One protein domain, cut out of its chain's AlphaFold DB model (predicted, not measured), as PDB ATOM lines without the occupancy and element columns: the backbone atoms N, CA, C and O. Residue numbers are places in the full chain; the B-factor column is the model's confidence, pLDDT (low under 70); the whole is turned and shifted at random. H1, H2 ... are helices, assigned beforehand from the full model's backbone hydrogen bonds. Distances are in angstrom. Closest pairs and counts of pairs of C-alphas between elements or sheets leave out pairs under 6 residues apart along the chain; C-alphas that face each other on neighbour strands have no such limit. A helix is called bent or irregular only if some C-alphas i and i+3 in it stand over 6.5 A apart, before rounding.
ATOM      1  N   THR A   2     211.703 227.967 214.229       75.88
ATOM      2  CA  THR A   2     210.607 228.438 213.380       75.88
ATOM      3  C   THR A   2     209.761 229.413 214.190       75.88
ATOM      4  O   THR A   2     209.283 229.074 215.275       75.88
ATOM      5  N   ALA A   3     209.599 230.639 213.692       83.25
ATOM      6  CA  ALA A   3     208.721 231.614 214.329       83.25
ATOM      7  C   ALA A   3     207.285 231.073 214.369       83.25
ATOM      8  O   ALA A   3     206.822 230.464 213.403       83.25
ATOM      9  N   LEU A   4     206.584 231.291 215.482       86.00
ATOM     10  CA  LEU A   4     205.167 230.970 215.577       86.00
ATOM     11  C   LEU A   4     204.381 231.880 214.627       86.00
ATOM     12  O   LEU A   4     204.558 233.098 214.627       86.00
ATOM     13  N   LYS A   5     203.522 231.275 213.808       90.19
ATOM     14  CA  LYS A   5     202.629 231.979 212.890       90.19
ATOM     15  C   LYS A   5     201.213 231.464 213.072       90.19
ATOM     16  O   LYS A   5     200.978 230.264 212.942       90.19
ATOM     17  N   LEU A   6     200.286 232.362 213.390       88.62
ATOM     18  CA  LEU A   6     198.863 232.037 213.402       88.62
ATOM     19  C   LEU A   6     198.336 231.985 211.966       88.62
ATOM     20  O   LEU A   6     198.820 232.712 211.102       88.62
ATOM     21  N   GLN A   7     197.326 231.154 211.702       86.31
ATOM     22  CA  GLN A   7     196.694 231.070 210.381       86.31
ATOM     23  C   GLN A   7     196.188 232.433 209.899       86.31
ATOM     24  O   GLN A   7     196.344 232.767 208.731       86.31
ATOM     25  N   ASN A   8     195.611 233.213 210.810       85.12
ATOM     26  CA  ASN A   8     195.031 234.515 210.497       85.12
ATOM     27  C   ASN A   8     196.076 235.646 210.496       85.12
ATOM     28  O   ASN A   8     195.700 236.812 210.395       85.12
ATOM     29  N   ASP A   9     197.374 235.334 210.629       88.00
ATOM     30  CA  ASP A   9     198.442 236.329 210.491       88.00
ATOM     31  C   ASP A   9     198.400 236.909 209.060       88.00
ATOM     32  O   ASP A   9     198.520 236.153 208.086       88.00
ATOM     33  N   PRO A  10     198.273 238.241 208.895       89.56
ATOM     34  CA  PRO A  10     198.253 238.881 207.581       89.56
ATOM     35  C   PRO A  10     199.454 238.522 206.699       89.56
ATOM     36  O   PRO A  10     199.331 238.464 205.478       89.56
ATOM     37  N   ALA A  11     200.620 238.255 207.295       90.38
ATOM     38  CA  ALA A  11     201.806 237.836 206.559       90.38
ATOM     39  C   ALA A  11     201.653 236.434 205.951       90.38
ATOM     40  O   ALA A  11     202.174 236.190 204.864       90.38
ATOM     41  N   VAL A  12     200.937 235.526 206.623       91.06
ATOM     42  CA  VAL A  12     200.634 234.186 206.098       91.06
ATOM     43  C   VAL A  12     199.686 234.304 204.912       91.06
ATOM     44  O   VAL A  12     199.987 233.778 203.842       91.06
ATOM     45  N   GLN A  13     198.593 235.053 205.075       91.88
ATOM     46  CA  GLN A  13     197.608 235.255 204.012       91.88
ATOM     47  C   GLN A  13     198.245 235.895 202.772       91.88
ATOM     48  O   GLN A  13     198.105 235.383 201.662       91.88
ATOM     49  N   LYS A  14     199.042 236.947 202.976       93.44
ATOM     50  CA  LYS A  14     199.782 237.612 201.902       93.44
ATOM     51  C   LYS A  14     200.752 236.666 201.189       93.44
ATOM     52  O   LYS A  14     200.826 236.680 199.965       93.44
ATOM     53  N   ALA A  15     201.483 235.830 201.928       93.38
ATOM     54  CA  ALA A  15     202.410 234.871 201.327       93.38
ATOM     55  C   ALA A  15     201.685 233.831 200.456       93.38
ATOM     56  O   ALA A  15     202.190 233.466 199.395       93.38
ATOM     57  N   ILE A  16     200.500 233.374 200.878       93.19
ATOM     58  CA  ILE A  16     199.660 232.456 200.097       93.19
ATOM     59  C   ILE A  16     199.165 233.149 198.821       93.19
ATOM     60  O   ILE A  16     199.313 232.608 197.725       93.19
ATOM     61  N   GLU A  17     198.621 234.358 198.938       92.06
ATOM     62  CA  GLU A  17     198.128 235.138 197.798       92.06
ATOM     63  C   GLU A  17     199.231 235.415 196.765       92.06
ATOM     64  O   GLU A  17     199.040 235.165 195.576       92.06
ATOM     65  N   GLU A  18     200.419 235.837 197.203       93.12
ATOM     66  CA  GLU A  18     201.556 236.078 196.308       93.12
ATOM     67  C   GLU A  18     202.070 234.792 195.646       93.12
ATOM     68  O   GLU A  18     202.403 234.797 194.458       93.12
ATOM     69  N   ALA A  19     202.144 233.683 196.390       92.12
ATOM     70  CA  ALA A  19     202.585 232.399 195.848       92.12
ATOM     71  C   ALA A  19     201.615 231.878 194.779       92.12
ATOM     72  O   ALA A  19     202.045 231.409 193.724       92.12
ATOM     73  N   THR A  20     200.311 231.983 195.038       92.19
ATOM     74  CA  THR A  20     199.272 231.534 194.105       92.19
ATOM     75  C   THR A  20     199.224 232.386 192.845       92.19
ATOM     76  O   THR A  20     199.193 231.825 191.754       92.19
ATOM     77  N   ALA A  21     199.307 233.715 192.975       89.69
ATOM     78  CA  ALA A  21     199.336 234.625 191.834       89.69
ATOM     79  C   ALA A  21     200.521 234.321 190.904       89.69
ATOM     80  O   ALA A  21     200.331 234.102 189.710       89.69
ATOM     81  N   LYS A  22     201.733 234.187 191.461       90.50
ATOM     82  CA  LYS A  22     202.934 233.845 190.681       90.50
ATOM     83  C   LYS A  22     202.837 232.477 190.011       90.50
ATOM     84  O   LYS A  22     203.324 232.302 188.897       90.50
ATOM     85  N   ALA A  23     202.237 231.492 190.679       88.81
ATOM     86  CA  ALA A  23     202.032 230.175 190.088       88.81
ATOM     87  C   ALA A  23     201.088 230.242 188.878       88.81
ATOM     88  O   ALA A  23     201.396 229.647 187.845       88.81
ATOM     89  N   CYS A  24     199.989 230.997 188.977       88.25
ATOM     90  CA  CYS A  24     199.082 231.228 187.853       88.25
ATOM     91  C   CYS A  24     199.789 231.943 186.694       88.25
ATOM     92  O   CYS A  24     199.710 231.461 185.569       88.25
ATOM     93  N   GLU A  25     200.563 233.003 186.967       86.75
ATOM     94  CA  GLU A  25     201.326 233.739 185.941       86.75
ATOM     95  C   GLU A  25     202.275 232.828 185.145       86.75
ATOM     96  O   GLU A  25     202.353 232.907 183.916       86.75
ATOM     97  N   VAL A  26     202.999 231.937 185.831       87.88
ATOM     98  CA  VAL A  26     203.915 230.987 185.180       87.88
ATOM     99  C   VAL A  26     203.151 229.980 184.324       87.88
ATOM    100  O   VAL A  26     203.590 229.658 183.221       87.88
ATOM    101  N   LEU A  27     202.029 229.466 184.822       85.38
ATOM    102  CA  LEU A  27     201.228 228.497 184.087       85.38
ATOM    103  C   LEU A  27     200.551 229.138 182.863       85.38
ATOM    104  O   LEU A  27     200.535 228.523 181.801       85.38
ATOM    105  N   ASP A  28     200.089 230.385 182.963       84.25
ATOM    106  CA  ASP A  28     199.534 231.140 181.834       84.25
ATOM    107  C   ASP A  28     200.550 231.325 180.709       84.25
ATOM    108  O   ASP A  28     200.231 231.148 179.531       84.25
ATOM    109  N   ALA A  29     201.802 231.621 181.065       84.62
ATOM    110  CA  ALA A  29     202.882 231.738 180.093       84.62
ATOM    111  C   ALA A  29     203.192 230.402 179.386       84.62
ATOM    112  O   ALA A  29     203.616 230.404 178.229       84.62
ATOM    113  N   GLN A  30     202.995 229.268 180.067       85.62
ATOM    114  CA  GLN A  30     203.250 227.927 179.527       85.62
ATOM    115  C   GLN A  30     202.081 227.369 178.705       85.62
ATOM    116  O   GLN A  30     202.305 226.581 177.785       85.62
ATOM    117  N   PHE A  31     200.846 227.779 179.003       81.88
ATOM    118  CA  PHE A  31     199.628 227.303 178.343       81.88
ATOM    119  C   PHE A  31     198.828 228.457 177.712       81.88
ATOM    120  O   PHE A  31     197.681 228.708 178.099       81.88
ATOM    121  N   PRO A  32     199.395 229.166 176.718       70.75
ATOM    122  CA  PRO A  32     198.728 230.305 176.102       70.75
ATOM    123  C   PRO A  32     197.431 229.872 175.399       70.75
ATOM    124  O   PRO A  32     197.442 229.005 174.526       70.75
ATOM    125  N   GLY A  33     196.310 230.505 175.757       64.06
ATOM    126  CA  GLY A  33     195.012 230.312 175.095       64.06
ATOM    127  C   GLY A  33     194.189 229.105 175.558       64.06
ATOM    128  O   GLY A  33     193.207 228.773 174.899       64.06
ATOM    129  N   TRP A  34     194.559 228.451 176.666       61.78
ATOM    130  CA  TRP A  34     193.788 227.329 177.229       61.78
ATOM    131  C   TRP A  34     192.423 227.747 177.802       61.78
ATOM    132  O   TRP A  34     191.483 226.956 177.801       61.78
ATOM    133  N   ASP A  35     192.289 228.998 178.238       57.72
ATOM    134  CA  ASP A  35     191.015 229.589 178.638       57.72
ATOM    135  C   ASP A  35     190.941 231.016 178.087       57.72
ATOM    136  O   ASP A  35     191.961 231.708 178.002       57.72
ATOM    137  N   ALA A  36     189.752 231.482 177.704       55.03
ATOM    138  CA  ALA A  36     189.555 232.767 177.017       55.03
ATOM    139  C   ALA A  36     189.851 234.011 177.898       55.03
ATOM    140  O   ALA A  36     189.554 235.137 177.501       55.03
ATOM    141  N   GLY A  37     190.459 233.815 179.074       58.38
ATOM    142  CA  GLY A  37     190.869 234.849 180.023       58.38
ATOM    143  C   GLY A  37     192.030 234.458 180.954       58.38
ATOM    144  O   GLY A  37     192.189 235.114 181.979       58.38
ATOM    145  N   GLY A  38     192.821 233.427 180.620       60.91
ATOM    146  CA  GLY A  38     193.903 232.906 181.478       60.91
ATOM    147  C   GLY A  38     193.423 231.915 182.546       60.91
ATOM    148  O   GLY A  38     192.228 231.648 182.681       60.91
ATOM    149  N   ILE A  39     194.355 231.337 183.300       65.25
ATOM    150  CA  ILE A  39     194.102 230.432 184.418       65.25
ATOM    151  C   ILE A  39     193.318 231.206 185.470       65.25
ATOM    152  O   ILE A  39     193.817 232.090 186.161       65.25
ATOM    153  N   THR A  40     192.031 230.882 185.521       67.56
ATOM    154  CA  THR A  40     191.001 231.665 186.200       67.56
ATOM    155  C   THR A  40     191.276 231.889 187.691       67.56
ATOM    156  O   THR A  40     191.914 231.080 188.370       67.56
ATOM    157  N   SER A  41     190.681 232.951 188.244       70.19
ATOM    158  CA  SER A  41     190.639 233.237 189.689       70.19
ATOM    159  C   SER A  41     190.156 232.046 190.533       70.19
ATOM    160  O   SER A  41     190.567 231.891 191.683       70.19
ATOM    161  N   ASN A  42     189.337 231.164 189.951       80.50
ATOM    162  CA  ASN A  42     188.891 229.925 190.585       80.50
ATOM    163  C   ASN A  42     190.055 228.960 190.853       80.50
ATOM    164  O   ASN A  42     190.129 228.374 191.932       80.50
ATOM    165  N   PHE A  43     190.986 228.810 189.906       83.50
ATOM    166  CA  PHE A  43     192.176 227.983 190.109       83.50
ATOM    167  C   PHE A  43     193.094 228.584 191.176       83.50
ATOM    168  O   PHE A  43     193.575 227.858 192.045       83.50
ATOM    169  N   GLN A  44     193.279 229.909 191.163       85.81
ATOM    170  CA  GLN A  44     194.057 230.601 192.192       85.81
ATOM    171  C   GLN A  44     193.476 230.356 193.595       85.81
ATOM    172  O   GLN A  44     194.220 230.032 194.520       85.81
ATOM    173  N   GLY A  45     192.149 230.438 193.741       85.94
ATOM    174  CA  GLY A  45     191.456 230.147 194.999       85.94
ATOM    175  C   GLY A  45     191.651 228.701 195.468       85.94
ATOM    176  O   GLY A  45     191.968 228.468 196.634       85.94
ATOM    177  N   LEU A  46     191.545 227.727 194.558       87.56
ATOM    178  CA  LEU A  46     191.810 226.318 194.875       87.56
ATOM    179  C   LEU A  46     193.264 226.093 195.300       87.56
ATOM    180  O   LEU A  46     193.529 225.383 196.270       87.56
ATOM    181  N   LEU A  47     194.219 226.717 194.610       89.62
ATOM    182  CA  LEU A  47     195.633 226.612 194.957       89.62
ATOM    183  C   LEU A  47     195.920 227.234 196.333       89.62
ATOM    184  O   LEU A  47     196.688 226.665 197.111       89.62
ATOM    185  N   ALA A  48     195.268 228.351 196.667       91.12
ATOM    186  CA  ALA A  48     195.359 228.969 197.988       91.12
ATOM    187  C   ALA A  48     194.877 228.014 199.090       91.12
ATOM    188  O   ALA A  48     195.540 227.863 200.121       91.12
ATOM    189  N   GLU A  49     193.761 227.318 198.860       89.50
ATOM    190  CA  GLU A  49     193.238 226.319 199.792       89.50
ATOM    191  C   GLU A  49     194.219 225.151 199.977       89.50
ATOM    192  O   GLU A  49     194.509 224.751 201.108       89.50
ATOM    193  N   VAL A  50     194.780 224.636 198.880       89.38
ATOM    194  CA  VAL A  50     195.774 223.551 198.902       89.38
ATOM    195  C   VAL A  50     197.001 223.948 199.721       89.38
ATOM    196  O   VAL A  50     197.398 223.207 200.622       89.38
ATOM    197  N   ILE A  51     197.569 225.129 199.462       91.06
ATOM    198  CA  ILE A  51     198.728 225.638 200.208       91.06
ATOM    199  C   ILE A  51     198.373 225.792 201.688       91.06
ATOM    200  O   ILE A  51     199.130 225.349 202.549       91.06
ATOM    201  N   THR A  52     197.200 226.343 201.998       90.88
ATOM    202  CA  THR A  52     196.733 226.504 203.381       90.88
ATOM    203  C   THR A  52     196.669 225.161 204.109       90.88
ATOM    204  O   THR A  52     197.176 225.035 205.223       90.88
ATOM    205  N   ARG A  53     196.107 224.122 203.475       88.06
ATOM    206  CA  ARG A  53     196.059 222.764 204.045       88.06
ATOM    207  C   ARG A  53     197.458 222.197 204.292       88.06
ATOM    208  O   ARG A  53     197.702 221.637 205.361       88.06
ATOM    209  N   MET A  54     198.387 222.404 203.360       89.69
ATOM    210  CA  MET A  54     199.781 221.982 203.520       89.69
ATOM    211  C   MET A  54     200.468 222.688 204.693       89.69
ATOM    212  O   MET A  54     201.132 222.030 205.491       89.69
ATOM    213  N   LEU A  55     200.260 224.000 204.860       91.06
ATOM    214  CA  LEU A  55     200.797 224.762 205.996       91.06
ATOM    215  C   LEU A  55     200.249 224.265 207.341       91.06
ATOM    216  O   LEU A  55     200.964 224.274 208.347       91.06
ATOM    217  N   LYS A  56     199.002 223.783 207.367       88.88
ATOM    218  CA  LYS A  56     198.391 223.136 208.541       88.88
ATOM    219  C   LYS A  56     198.946 221.733 208.825       88.88
ATOM    220  O   LYS A  56     198.679 221.183 209.889       88.88
ATOM    221  N   GLY A  57     199.769 221.181 207.934       87.44
ATOM    222  CA  GLY A  57     200.353 219.847 208.070       87.44
ATOM    223  C   GLY A  57     199.519 218.732 207.433       87.44
ATOM    224  O   GLY A  57     199.775 217.559 207.696       87.44
ATOM    225  N   HIS A  58     198.533 219.068 206.598       84.25
ATOM    226  CA  HIS A  58     197.702 218.090 205.895       84.25
ATOM    227  C   HIS A  58     198.140 217.940 204.441       84.25
ATOM    228  O   HIS A  58     198.482 218.923 203.782       84.25
ATOM    229  N   SER A  59     198.079 216.722 203.909       77.00
ATOM    230  CA  SER A  59     198.283 216.482 202.485       77.00
ATOM    231  C   SER A  59     196.934 216.429 201.767       77.00
ATOM    232  O   SER A  59     195.955 215.845 202.226       77.00
ATOM    233  N   VAL A  60     196.863 217.058 200.594       71.69
ATOM    234  CA  VAL A  60     195.649 217.041 199.758       71.69
ATOM    235  C   VAL A  60     195.514 215.713 198.995       71.69
ATOM    236  O   VAL A  60     194.443 215.375 198.501       71.69
ATOM    237  N   LEU A  61     196.583 214.911 198.954       65.25
ATOM    238  CA  LEU A  61     196.612 213.592 198.313       65.25
ATOM    239  C   LEU A  61     196.048 212.477 199.212       65.25
ATOM    240  O   LEU A  61     195.846 211.353 198.741       65.25
ATOM    241  N   ASP A  62     195.771 212.787 200.481       59.41
ATOM    242  CA  ASP A  62     195.454 211.810 201.529       59.41
ATOM    243  C   ASP A  62     194.135 211.058 201.277       59.41
ATOM    244  O   ASP A  62     193.989 209.912 201.698       59.41
ATOM    245  N   GLY A  63     193.200 211.644 200.518       54.03
ATOM    246  CA  GLY A  63     191.915 211.012 200.196       54.03
ATOM    247  C   GLY A  63     191.956 209.961 199.077       54.03
ATOM    248  O   GLY A  63     191.057 209.133 198.995       54.03
ATOM    249  N   VAL A  64     192.977 209.973 198.208       55.25
ATOM    250  CA  VAL A  64     192.962 209.192 196.949       55.25
ATOM    251  C   VAL A  64     193.878 207.963 196.999       55.25
ATOM    252  O   VAL A  64     193.667 207.009 196.255       55.25
ATOM    253  N   ARG A  65     194.896 207.951 197.870       55.44
ATOM    254  CA  ARG A  65     195.941 206.906 197.885       55.44
ATOM    255  C   ARG A  65     195.970 206.018 199.131       55.44
ATOM    256  O   ARG A  65     196.836 205.157 199.220       55.44
ATOM    257  N   GLY A  66     195.062 206.212 200.088       53.97
ATOM    258  CA  GLY A  66     194.990 205.384 201.304       53.97
ATOM    259  C   GLY A  66     196.187 205.528 202.258       53.97
ATOM    260  O   GLY A  66     196.283 204.793 203.239       53.97
ATOM    261  N   HIS A  67     197.087 206.479 202.001       55.09
ATOM    262  CA  HIS A  67     198.219 206.809 202.857       55.09
ATOM    263  C   HIS A  67     198.136 208.287 203.225       55.09
ATOM    264  O   HIS A  67     198.474 209.147 202.414       55.09
ATOM    265  N   ALA A  68     197.670 208.569 204.442       61.25
ATOM    266  CA  ALA A  68     197.699 209.912 205.000       61.25
ATOM    267  C   ALA A  68     199.153 210.275 205.321       61.25
ATOM    268  O   ALA A  68     199.743 209.728 206.254       61.25
ATOM    269  N   THR A  69     199.754 211.159 204.524       69.12
ATOM    270  CA  THR A  69     201.099 211.665 204.816       69.12
ATOM    271  C   THR A  69     200.961 212.993 205.534       69.12
ATOM    272  O   THR A  69     200.748 214.029 204.912       69.12
ATOM    273  N   MET A  70     201.104 212.965 206.857       77.50
ATOM    274  CA  MET A  70     201.121 214.188 207.654       77.50
ATOM    275  C   MET A  70     202.365 215.009 207.309       77.50
ATOM    276  O   MET A  70     203.498 214.548 207.466       77.50
ATOM    277  N   LEU A  71     202.149 216.234 206.838       84.12
ATOM    278  CA  LEU A  71     203.215 217.195 206.596       84.12
ATOM    279  C   LEU A  71     203.609 217.882 207.911       84.12
ATOM    280  O   LEU A  71     202.797 217.996 208.835       84.12
ATOM    281  N   PRO A  72     204.845 218.400 208.017       85.75
ATOM    282  CA  PRO A  72     205.210 219.258 209.128       85.75
ATOM    283  C   PRO A  72     204.298 220.484 209.161       85.75
ATOM    284  O   PRO A  72     204.323 221.324 208.267       85.75
ATOM    285  N   ARG A  73     203.497 220.598 210.216       89.06
ATOM    286  CA  ARG A  73     202.670 221.779 210.461       89.06
ATOM    287  C   ARG A  73     203.551 223.012 210.677       89.06
ATOM    288  O   ARG A  73     204.452 222.944 211.518       89.06
TER     289      ARG A  73
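What this domain is: This is residues 2 to 73 of the 182 residues of an uncharacterized protein of Pseudomonas oleovorans (UniProt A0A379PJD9). Two helices, H1 and H2, cross at a steep angle and run opposite ways, with residues 16 to 24 of H1 packed on H2. After H2 the unnamed residues 56 to 73 make a long loop that runs away from the two helices and folds back toward the end of H2. The printed part has 72 residues with two named helices, H1 then H2, and no named strand; its class is all helix, with 36 of the 72 residues in these helices. The whole is loose, with a radius of gyration of the C-alphas of 14.5 A, and flat, spanning 39 by 34 by 17 A.

How they stand to each other: The first helix is H1, residues 10 to 30, and a short link of 10 residues joins it to H2, residues 41 to 55. H1 touches H2 with residues 16 to 24 alone. Their closest C-alphas are those of Thr 20 and Gln 44, 5.6 A apart. The centres of the two helices are 9.5 A apart. Their lines stand at a steep tilt of 52 degrees, and they run opposite ways. In both H1 and H2 every O i to N i+4 pair is within hydrogen-bond range.

Where its parts are: H1 begins at C-alpha 10 at (198.253, 238.881, 207.581) and ends at C-alpha 30 at (203.250, 227.927, 179.527), 30.5 A from first to last C-alpha. H2 measures 21.0 A from its first C-alpha to C-alpha 55 at (200.797, 224.762, 205.996). Neither helix is bent.

The domain as a whole: The C-alphas of Thr 2 and Ala 36 are the two farthest apart, at 42.2 A, while those of the first and last printed residues, Thr 2 and Arg 73, are 10.8 A apart. The C-alphas of residues 56 to 73 lie 10 to 22 A from the mean of the C-alphas. The printed part has no cut. The mean pLDDT of the printed part is 80.4, and it is under 70 in residues 33 to 40 and 61 to 69.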